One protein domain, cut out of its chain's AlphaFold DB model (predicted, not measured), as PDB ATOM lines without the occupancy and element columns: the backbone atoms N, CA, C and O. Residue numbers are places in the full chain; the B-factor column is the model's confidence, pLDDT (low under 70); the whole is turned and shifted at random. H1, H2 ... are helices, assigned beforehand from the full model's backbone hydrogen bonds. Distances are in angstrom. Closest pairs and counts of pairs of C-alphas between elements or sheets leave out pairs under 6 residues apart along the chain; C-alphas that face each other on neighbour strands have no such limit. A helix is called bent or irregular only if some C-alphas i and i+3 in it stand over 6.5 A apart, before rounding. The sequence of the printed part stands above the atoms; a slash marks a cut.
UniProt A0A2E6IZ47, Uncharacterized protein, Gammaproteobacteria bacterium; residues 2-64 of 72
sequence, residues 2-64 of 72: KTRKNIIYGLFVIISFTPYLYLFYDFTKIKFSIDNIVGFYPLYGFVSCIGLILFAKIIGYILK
ATOM      1  N   LYS A   2     189.854 129.762 242.959       60.56
ATOM      2  CA  LYS A   2     189.188 131.076 243.140       60.56
ATOM      3  C   LYS A   2     188.976 131.461 244.621       60.56
ATOM      4  O   LYS A   2     189.241 132.592 245.002       60.56
ATOM      5  N   THR A   3     188.630 130.495 245.473       76.62
ATOM      6  CA  THR A   3     188.347 130.714 246.906       76.62
ATOM      7  C   THR A   3     189.561 131.200 247.700       76.62
ATOM      8  O   THR A   3     189.443 132.115 248.505       76.62
ATOM      9  N   ARG A   4     190.759 130.657 247.429       83.75
ATOM     10  CA  ARG A   4     191.984 131.033 248.157       83.75
ATOM     11  C   ARG A   4     192.373 132.493 247.907       83.75
ATOM     12  O   ARG A   4     192.754 133.190 248.838       83.75
ATOM     13  N   LYS A   5     192.248 132.959 246.659       87.50
ATOM     14  CA  LYS A   5     192.533 134.355 246.292       87.50
ATOM     15  C   LYS A   5     191.531 135.318 246.932       87.50
ATOM     16  O   LYS A   5     191.950 136.349 247.440       87.50
ATOM     17  N   ASN A   6     190.251 134.948 246.991       86.62
ATOM     18  CA  ASN A   6     189.219 135.770 247.629       86.62
ATOM     19  C   ASN A   6     189.419 135.888 249.149       86.62
ATOM     20  O   ASN A   6     189.238 136.973 249.691       86.62
ATOM     21  N   ILE A   7     189.851 134.813 249.822       90.75
ATOM     22  CA  ILE A   7     190.186 134.848 251.258       90.75
ATOM     23  C   ILE A   7     191.379 135.774 251.510       90.75
ATOM     24  O   ILE A   7     191.321 136.619 252.397       90.75
ATOM     25  N   ILE A   8     192.442 135.654 250.709       90.69
ATOM     26  CA  ILE A   8     193.630 136.512 250.835       90.69
ATOM     27  C   ILE A   8     193.260 137.979 250.598       90.69
ATOM     28  O   ILE A   8     193.684 138.847 251.355       90.69
ATOM     29  N   TYR A   9     192.441 138.254 249.580       91.06
ATOM     30  CA  TYR A   9     191.993 139.608 249.277       91.06
ATOM     31  C   TYR A   9     191.142 140.188 250.414       91.06
ATOM     32  O   TYR A   9     191.373 141.316 250.835       91.06
ATOM     33  N   GLY A  10     190.219 139.397 250.973       92.25
ATOM     34  CA  GLY A  10     189.430 139.795 252.139       92.25
ATOM     35  C   GLY A  10     190.299 140.102 253.361       92.25
ATOM     36  O   GLY A  10     190.132 141.148 253.984       92.25
ATOM     37  N   LEU A  11     191.278 139.243 253.662       88.75
ATOM     38  CA  LEU A  11     192.215 139.455 254.768       88.75
ATOM     39  C   LEU A  11     193.028 140.746 254.579       88.75
ATOM     40  O   LEU A  11     193.190 141.524 255.516       88.75
ATOM     41  N   PHE A  12     193.502 140.996 253.356       90.56
ATOM     42  CA  PHE A  12     194.287 142.184 253.025       90.56
ATOM     43  C   PHE A  12     193.474 143.478 253.164       90.56
ATOM     44  O   PHE A  12     193.980 144.473 253.689       90.56
ATOM     45  N   VAL A  13     192.202 143.455 252.752       91.94
ATOM     46  CA  VAL A  13     191.267 144.576 252.928       91.94
ATOM     47  C   VAL A  13     191.029 144.854 254.413       91.94
ATOM     48  O   VAL A  13     191.120 146.004 254.830       91.94
ATOM     49  N   ILE A  14     190.798 143.822 255.230       88.50
ATOM     50  CA  ILE A  14     190.560 143.969 256.678       88.50
ATOM     51  C   ILE A  14     191.794 144.543 257.394       88.50
ATOM     52  O   ILE A  14     191.673 145.479 258.189       88.50
ATOM     53  N   ILE A  15     192.988 144.025 257.087       84.81
ATOM     54  CA  ILE A  15     194.255 144.517 257.656       84.81
ATOM     55  C   ILE A  15     194.496 145.977 257.258       84.81
ATOM     56  O   ILE A  15     194.844 146.790 258.110       84.81
ATOM     57  N   SER A  16     194.263 146.325 255.989       84.19
ATOM     58  CA  SER A  16     194.437 147.698 255.494       84.19
ATOM     59  C   SER A  16     193.395 148.667 256.051       84.19
ATOM     60  O   SER A  16     193.689 149.847 256.196       84.19
ATOM     61  N   PHE A  17     192.190 148.190 256.376       86.06
ATOM     62  CA  PHE A  17     191.110 149.019 256.915       86.06
ATOM     63  C   PHE A  17     191.259 149.305 258.418       86.06
ATOM     64  O   PHE A  17     190.955 150.400 258.880       86.06
ATOM     65  N   THR A  18     191.787 148.349 259.182       78.81
ATOM     66  CA  THR A  18     192.026 148.463 260.632       78.81
ATOM     67  C   THR A  18     192.722 149.768 261.085       78.81
ATOM     68  O   THR A  18     192.246 150.362 262.053       78.81
ATOM     69  N   PRO A  19     193.784 150.289 260.433       76.00
ATOM     70  CA  PRO A  19     194.411 151.554 260.835       76.00
ATOM     71  C   PRO A  19     193.513 152.784 260.646       76.00
ATOM     72  O   PRO A  19     193.706 153.777 261.338       76.00
ATOM     73  N   TYR A  20     192.495 152.744 259.785       78.50
ATOM     74  CA  TYR A  20     191.548 153.859 259.664       78.50
ATOM     75  C   TYR A  20     190.627 153.966 260.883       78.50
ATOM     76  O   TYR A  20     190.173 155.056 261.211       78.50
ATOM     77  N   LEU A  21     190.402 152.868 261.610       75.00
ATOM     78  CA  LEU A  21     189.679 152.903 262.884       75.00
ATOM     79  C   LEU A  21     190.488 153.603 263.985       75.00
ATOM     80  O   LEU A  21     189.891 154.159 264.904       75.00
ATOM     81  N   TYR A  22     191.823 153.649 263.868       71.00
ATOM     82  CA  TYR A  22     192.670 154.405 264.794       71.00
ATOM     83  C   TYR A  22     192.406 155.916 264.697       71.00
ATOM     84  O   TYR A  22     192.503 156.594 265.709       71.00
ATOM     85  N   LEU A  23     191.994 156.455 263.540       70.31
ATOM     86  CA  LEU A  23     191.641 157.882 263.409       70.31
ATOM     87  C   LEU A  23     190.423 158.292 264.252       70.31
ATOM     88  O   LEU A  23     190.299 159.461 264.607       70.31
ATOM     89  N   PHE A  24     189.530 157.352 264.569       71.88
ATOM     90  CA  PHE A  24     188.327 157.604 265.369       71.88
ATOM     91  C   PHE A  24     188.515 157.283 266.857       71.88
ATOM     92  O   PHE A  24     187.600 157.510 267.649       71.88
ATOM     93  N   TYR A  25     189.670 156.737 267.242       70.31
ATOM     94  CA  TYR A  25     189.959 156.370 268.620       70.31
ATOM     95  C   TYR A  25     190.785 157.464 269.293       70.31
ATOM     96  O   TYR A  25     191.852 157.845 268.820       70.31
ATOM     97  N   ASP A  26     190.294 157.971 270.420       66.62
ATOM     98  CA  ASP A  26     190.999 158.987 271.189       66.62
ATOM     99  C   ASP A  26     192.060 158.322 272.088       66.62
ATOM    100  O   ASP A  26     191.754 157.752 273.141       66.62
ATOM    101  N   PHE A  27     193.328 158.371 271.662       64.38
ATOM    102  CA  PHE A  27     194.473 157.788 272.385       64.38
ATOM    103  C   PHE A  27     194.824 158.516 273.688       64.38
ATOM    104  O   PHE A  27     195.727 158.093 274.407       64.38
ATOM    105  N   THR A  28     194.094 159.575 274.057       59.59
ATOM    106  CA  THR A  28     194.376 160.410 275.239       59.59
ATOM    107  C   THR A  28     194.415 159.629 276.565       59.59
ATOM    108  O   THR A  28     194.964 160.111 277.555       59.59
ATOM    109  N   LYS A  29     193.876 158.405 276.609       59.88
ATOM    110  CA  LYS A  29     193.759 157.586 277.827       59.88
ATOM    111  C   LYS A  29     195.061 156.887 278.257       59.88
ATOM    112  O   LYS A  29     195.156 156.508 279.421       59.88
ATOM    113  N   ILE A  30     196.039 156.677 277.367       59.47
ATOM    114  CA  ILE A  30     197.249 155.885 277.662       59.47
ATOM    115  C   ILE A  30     198.456 156.571 277.015       59.47
ATOM    116  O   ILE A  30     198.648 156.437 275.815       59.47
ATOM    117  N   LYS A  31     199.256 157.298 277.808       61.00
ATOM    118  CA  LYS A  31     200.515 157.911 277.360       61.00
ATOM    119  C   LYS A  31     201.698 157.075 277.836       61.00
ATOM    120  O   LYS A  31     202.080 157.157 279.002       61.00
ATOM    121  N   PHE A  32     202.287 156.282 276.955       66.50
ATOM    122  CA  PHE A  32     203.640 155.763 277.149       66.50
ATOM    123  C   PHE A  32     204.617 156.783 276.567       66.50
ATOM    124  O   PHE A  32     204.409 157.250 275.471       66.50
ATOM    125  N   SER A  33     205.738 157.124 277.203       68.06
ATOM    126  CA  SER A  33     206.660 158.144 276.645       68.06
ATOM    127  C   SER A  33     207.238 157.835 275.242       68.06
ATOM    128  O   SER A  33     207.911 158.682 274.661       68.06
ATOM    129  N   ILE A  34     207.001 156.631 274.711       68.88
ATOM    130  CA  ILE A  34     207.577 156.067 273.478       68.88
ATOM    131  C   ILE A  34     206.498 155.870 272.384       68.88
ATOM    132  O   ILE A  34     206.810 155.492 271.258       68.88
ATOM    133  N   ASP A  35     205.223 156.157 272.669       69.56
ATOM    134  CA  ASP A  35     204.086 155.904 271.765       69.56
ATOM    135  C   ASP A  35     203.936 156.909 270.604       69.56
ATOM    136  O   ASP A  35     203.061 156.745 269.756       69.56
ATOM    137  N   ASN A  36     204.839 157.887 270.481       69.19
ATOM    138  CA  ASN A  36     204.856 158.889 269.403       69.19
ATOM    139  C   ASN A  36     205.180 158.326 267.997       69.19
ATOM    140  O   ASN A  36     205.365 159.088 267.048       69.19
ATOM    141  N   ILE A  37     205.283 157.003 267.844       73.56
ATOM    142  CA  ILE A  37     205.617 156.340 266.581       73.56
ATOM    143  C   ILE A  37     204.324 155.916 265.872       73.56
ATOM    144  O   ILE A  37     203.503 155.173 266.415       73.56
ATOM    145  N   VAL A  38     204.155 156.334 264.614       70.94
ATOM    146  CA  VAL A  38     203.028 155.899 263.774       70.94
ATOM    147  C   VAL A  38     203.068 154.375 263.619       70.94
ATOM    148  O   VAL A  38     204.058 153.815 263.155       70.94
ATOM    149  N   GLY A  39     201.988 153.695 264.014       75.50
ATOM    150  CA  GLY A  39     201.919 152.231 263.992       75.50
ATOM    151  C   GLY A  39     202.541 151.537 265.212       75.50
ATOM    152  O   GLY A  39     202.743 150.324 265.169       75.50
ATOM    153  N   PHE A  40     202.801 152.262 266.307       79.81
ATOM    154  CA  PHE A  40     203.335 151.696 267.552       79.81
ATOM    155  C   PHE A  40     202.519 150.500 268.062       79.81
ATOM    156  O   PHE A  40     203.074 149.431 268.278       79.81
ATOM    157  N   TYR A  41     201.199 150.641 268.199       78.44
ATOM    158  CA  TYR A  41     200.332 149.591 268.747       78.44
ATOM    159  C   TYR A  41     200.341 148.268 267.953       78.44
ATOM    160  O   TYR A  41     200.561 147.223 268.573       78.44
ATOM    161  N   PRO A  42     200.146 148.246 266.615       80.88
ATOM    162  CA  PRO A  42     200.220 146.995 265.859       80.88
ATOM    163  C   PRO A  42     201.628 146.384 265.863       80.88
ATOM    164  O   PRO A  42     201.751 145.164 265.982       80.88
ATOM    165  N   LEU A  43     202.687 147.202 265.797       83.94
ATOM    166  CA  LEU A  43     204.066 146.713 265.916       83.94
ATOM    167  C   LEU A  43     204.331 146.105 267.295       83.94
ATOM    168  O   LEU A  43     204.873 145.007 267.391       83.94
ATOM    169  N   TYR A  44     203.903 146.782 268.357       85.81
ATOM    170  CA  TYR A  44     204.047 146.321 269.730       85.81
ATOM    171  C   TYR A  44     203.317 144.995 269.962       85.81
ATOM    172  O   TYR A  44     203.893 144.067 270.533       85.81
ATOM    173  N   GLY A  45     202.081 144.860 269.468       87.19
ATOM    174  CA  GLY A  45     201.329 143.606 269.538       87.19
ATOM    175  C   GLY A  45     202.020 142.462 268.790       87.19
ATOM    176  O   GLY A  45     202.127 141.352 269.312       87.19
ATOM    177  N   PHE A  46     202.556 142.737 267.597       89.38
ATOM    178  CA  PHE A  46     203.292 141.749 266.807       89.38
ATOM    179  C   PHE A  46     204.585 141.290 267.496       89.38
ATOM    180  O   PHE A  46     204.817 140.087 267.639       89.38
ATOM    181  N   VAL A  47     205.396 142.234 267.985       94.19
ATOM    182  CA  VAL A  47     206.637 141.941 268.722       94.19
ATOM    183  C   VAL A  47     206.340 141.188 270.016       94.19
ATOM    184  O   VAL A  47     207.037 140.226 270.328       94.19
ATOM    185  N   SER A  48     205.276 141.557 270.734       94.38
ATOM    186  CA  SER A  48     204.839 140.836 271.936       94.38
ATOM    187  C   SER A  48     204.487 139.381 271.624       94.38
ATOM    188  O   SER A  48     204.884 138.477 272.356       94.38
ATOM    189  N   CYS A  49     203.800 139.131 270.506       95.69
ATOM    190  CA  CYS A  49     203.451 137.780 270.069       95.69
ATOM    191  C   CYS A  49     204.699 136.942 269.744       95.69
ATOM    192  O   CYS A  49     204.829 135.809 270.208       95.69
ATOM    193  N   ILE A  50     205.669 137.520 269.023       97.56
ATOM    194  CA  ILE A  50     206.974 136.880 268.785       97.56
ATOM    195  C   ILE A  50     207.678 136.587 270.114       97.56
ATOM    196  O   ILE A  50     208.179 135.480 270.315       97.56
ATOM    197  N   GLY A  51     207.683 137.556 271.032       97.88
ATOM    198  CA  GLY A  51     208.268 137.419 272.361       97.88
ATOM    199  C   GLY A  51     207.681 136.242 273.137       97.88
ATOM    200  O   GLY A  51     208.438 135.449 273.686       97.88
ATOM    201  N   LEU A  52     206.356 136.065 273.112       97.44
ATOM    202  CA  LEU A  52     205.677 134.932 273.753       97.44
ATOM    203  C   LEU A  52     206.094 133.582 273.158       97.44
ATOM    204  O   LEU A  52     206.336 132.635 273.905       97.44
ATOM    205  N   ILE A  53     206.218 133.486 271.830       97.12
ATOM    206  CA  ILE A  53     206.669 132.255 271.159       97.12
ATOM    207  C   ILE A  53     208.103 131.912 271.579       97.12
ATOM    208  O   ILE A  53     208.401 130.764 271.917       97.12
ATOM    209  N   LEU A  54     208.997 132.905 271.576       97.94
ATOM    210  CA  LEU A  54     210.384 132.721 272.003       97.94
ATOM    211  C   LEU A  54     210.467 132.341 273.482       97.94
ATOM    212  O   LEU A  54     211.191 131.414 273.835       97.94
ATOM    213  N   PHE A  55     209.684 133.002 274.331       97.31
ATOM    214  CA  PHE A  55     209.604 132.712 275.757       97.31
ATOM    215  C   PHE A  55     209.149 131.271 276.021       97.31
ATOM    216  O   PHE A  55     209.807 130.542 276.762       97.31
ATOM    217  N   ALA A  56     208.092 130.815 275.343       96.62
ATOM    218  CA  ALA A  56     207.629 129.432 275.433       96.62
ATOM    219  C   ALA A  56     208.707 128.433 274.987       96.62
ATOM    220  O   ALA A  56     208.895 127.393 275.618       96.62
ATOM    221  N   LYS A  57     209.461 128.759 273.929       95.88
ATOM    222  CA  LYS A  57     210.566 127.921 273.450       95.88
ATOM    223  C   LYS A  57     211.703 127.822 274.468       95.88
ATOM    224  O   LYS A  57     212.252 126.740 274.649       95.88
ATOM    225  N   ILE A  58     212.038 128.924 275.140       97.19
ATOM    226  CA  ILE A  58     213.054 128.948 276.201       97.19
ATOM    227  C   ILE A  58     212.610 128.077 277.376       97.19
ATOM    228  O   ILE A  58     213.382 127.234 277.823       97.19
ATOM    229  N   ILE A  59     211.359 128.217 277.826       96.69
ATOM    230  CA  ILE A  59     210.803 127.353 278.878       96.69
ATOM    231  C   ILE A  59     210.874 125.888 278.454       96.69
ATOM    232  O   ILE A  59     211.334 125.055 279.226       96.69
ATOM    233  N   GLY A  60     210.470 125.572 277.221       94.25
ATOM    234  CA  GLY A  60     210.524 124.209 276.696       94.25
ATOM    235  C   GLY A  60     211.940 123.634 276.648       94.25
ATOM    236  O   GLY A  60     212.111 122.441 276.863       94.25
ATOM    237  N   TYR A  61     212.953 124.469 276.408       93.19
ATOM    238  CA  TYR A  61     214.352 124.053 276.470       93.19
ATOM    239  C   TYR A  61     214.817 123.803 277.909       93.19
ATOM    240  O   TYR A  61     215.415 122.768 278.176       93.19
ATOM    241  N   ILE A  62     214.502 124.710 278.840       93.81
ATOM    242  CA  ILE A  62     214.879 124.590 280.260       93.81
ATOM    243  C   ILE A  62     214.201 123.386 280.921       93.81
ATOM    244  O   ILE A  62     214.810 122.697 281.730       93.81
ATOM    245  N   LEU A  63     212.935 123.134 280.589       91.50
ATOM    246  CA  LEU A  63     212.144 122.054 281.177       91.50
ATOM    247  C   LEU A  63     212.391 120.697 280.499       91.50
ATOM    248  O   LEU A  63     211.825 119.689 280.927       91.50
ATOM    249  N   LYS A  64     213.192 120.655 279.426       86.88
ATOM    250  CA  LYS A  64     213.474 119.413 278.710       86.88
ATOM    251  C   LYS A  64     214.249 118.470 279.636       86.88
ATOM    252  O   LYS A  64     215.362 118.772 280.047       86.88
TER     253      LYS A  64
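Overview. This is residues 2 to 64 of the 72 residues of an uncharacterized protein of Gammaproteobacteria bacterium (UniProt A0A2E6IZ47). Two long helices, H1 then H2, make the arms of an open V, joined at its corner by a long loop, residues 23 to 39. Both arms stick out with residues 2 to 17 and 45 to 64. The printed part has 63 residues, two named helices and no named strand; the class is all helix. It is extended, with a radius of gyration of the C-alphas of 17.2 A, and flat, spanning 45 by 45 by 15 A.

Arrangement. H1, residues 2 to 22, and H2, residues 40 to 62, are apart, with no C-alpha of the one within 8 A of the other. Every O i to N i+4 pair is within hydrogen-bond range in H2, and 13 of 17 are in H1. H1 is irregular, but only just: C-alphas 16 and 19 are 6.6 A apart.

Along the chain. H1 runs 32.0 A from C-alpha 2 at (189.188, 131.076, 243.140) to C-alpha 22. H2 runs 32.1 A from C-alpha 40 to C-alpha 62 at (214.879, 124.590, 280.260).

Size, cuts and confidence. The C-alphas farthest apart, those of Phe 24 and Lys 64, are 47.6 A apart. The printed part has no cut. The link from H1 to H2 is long, and its residues 28 to 34 stand free. The pLDDT is under 70 at residue 2 and residues 26 to 36.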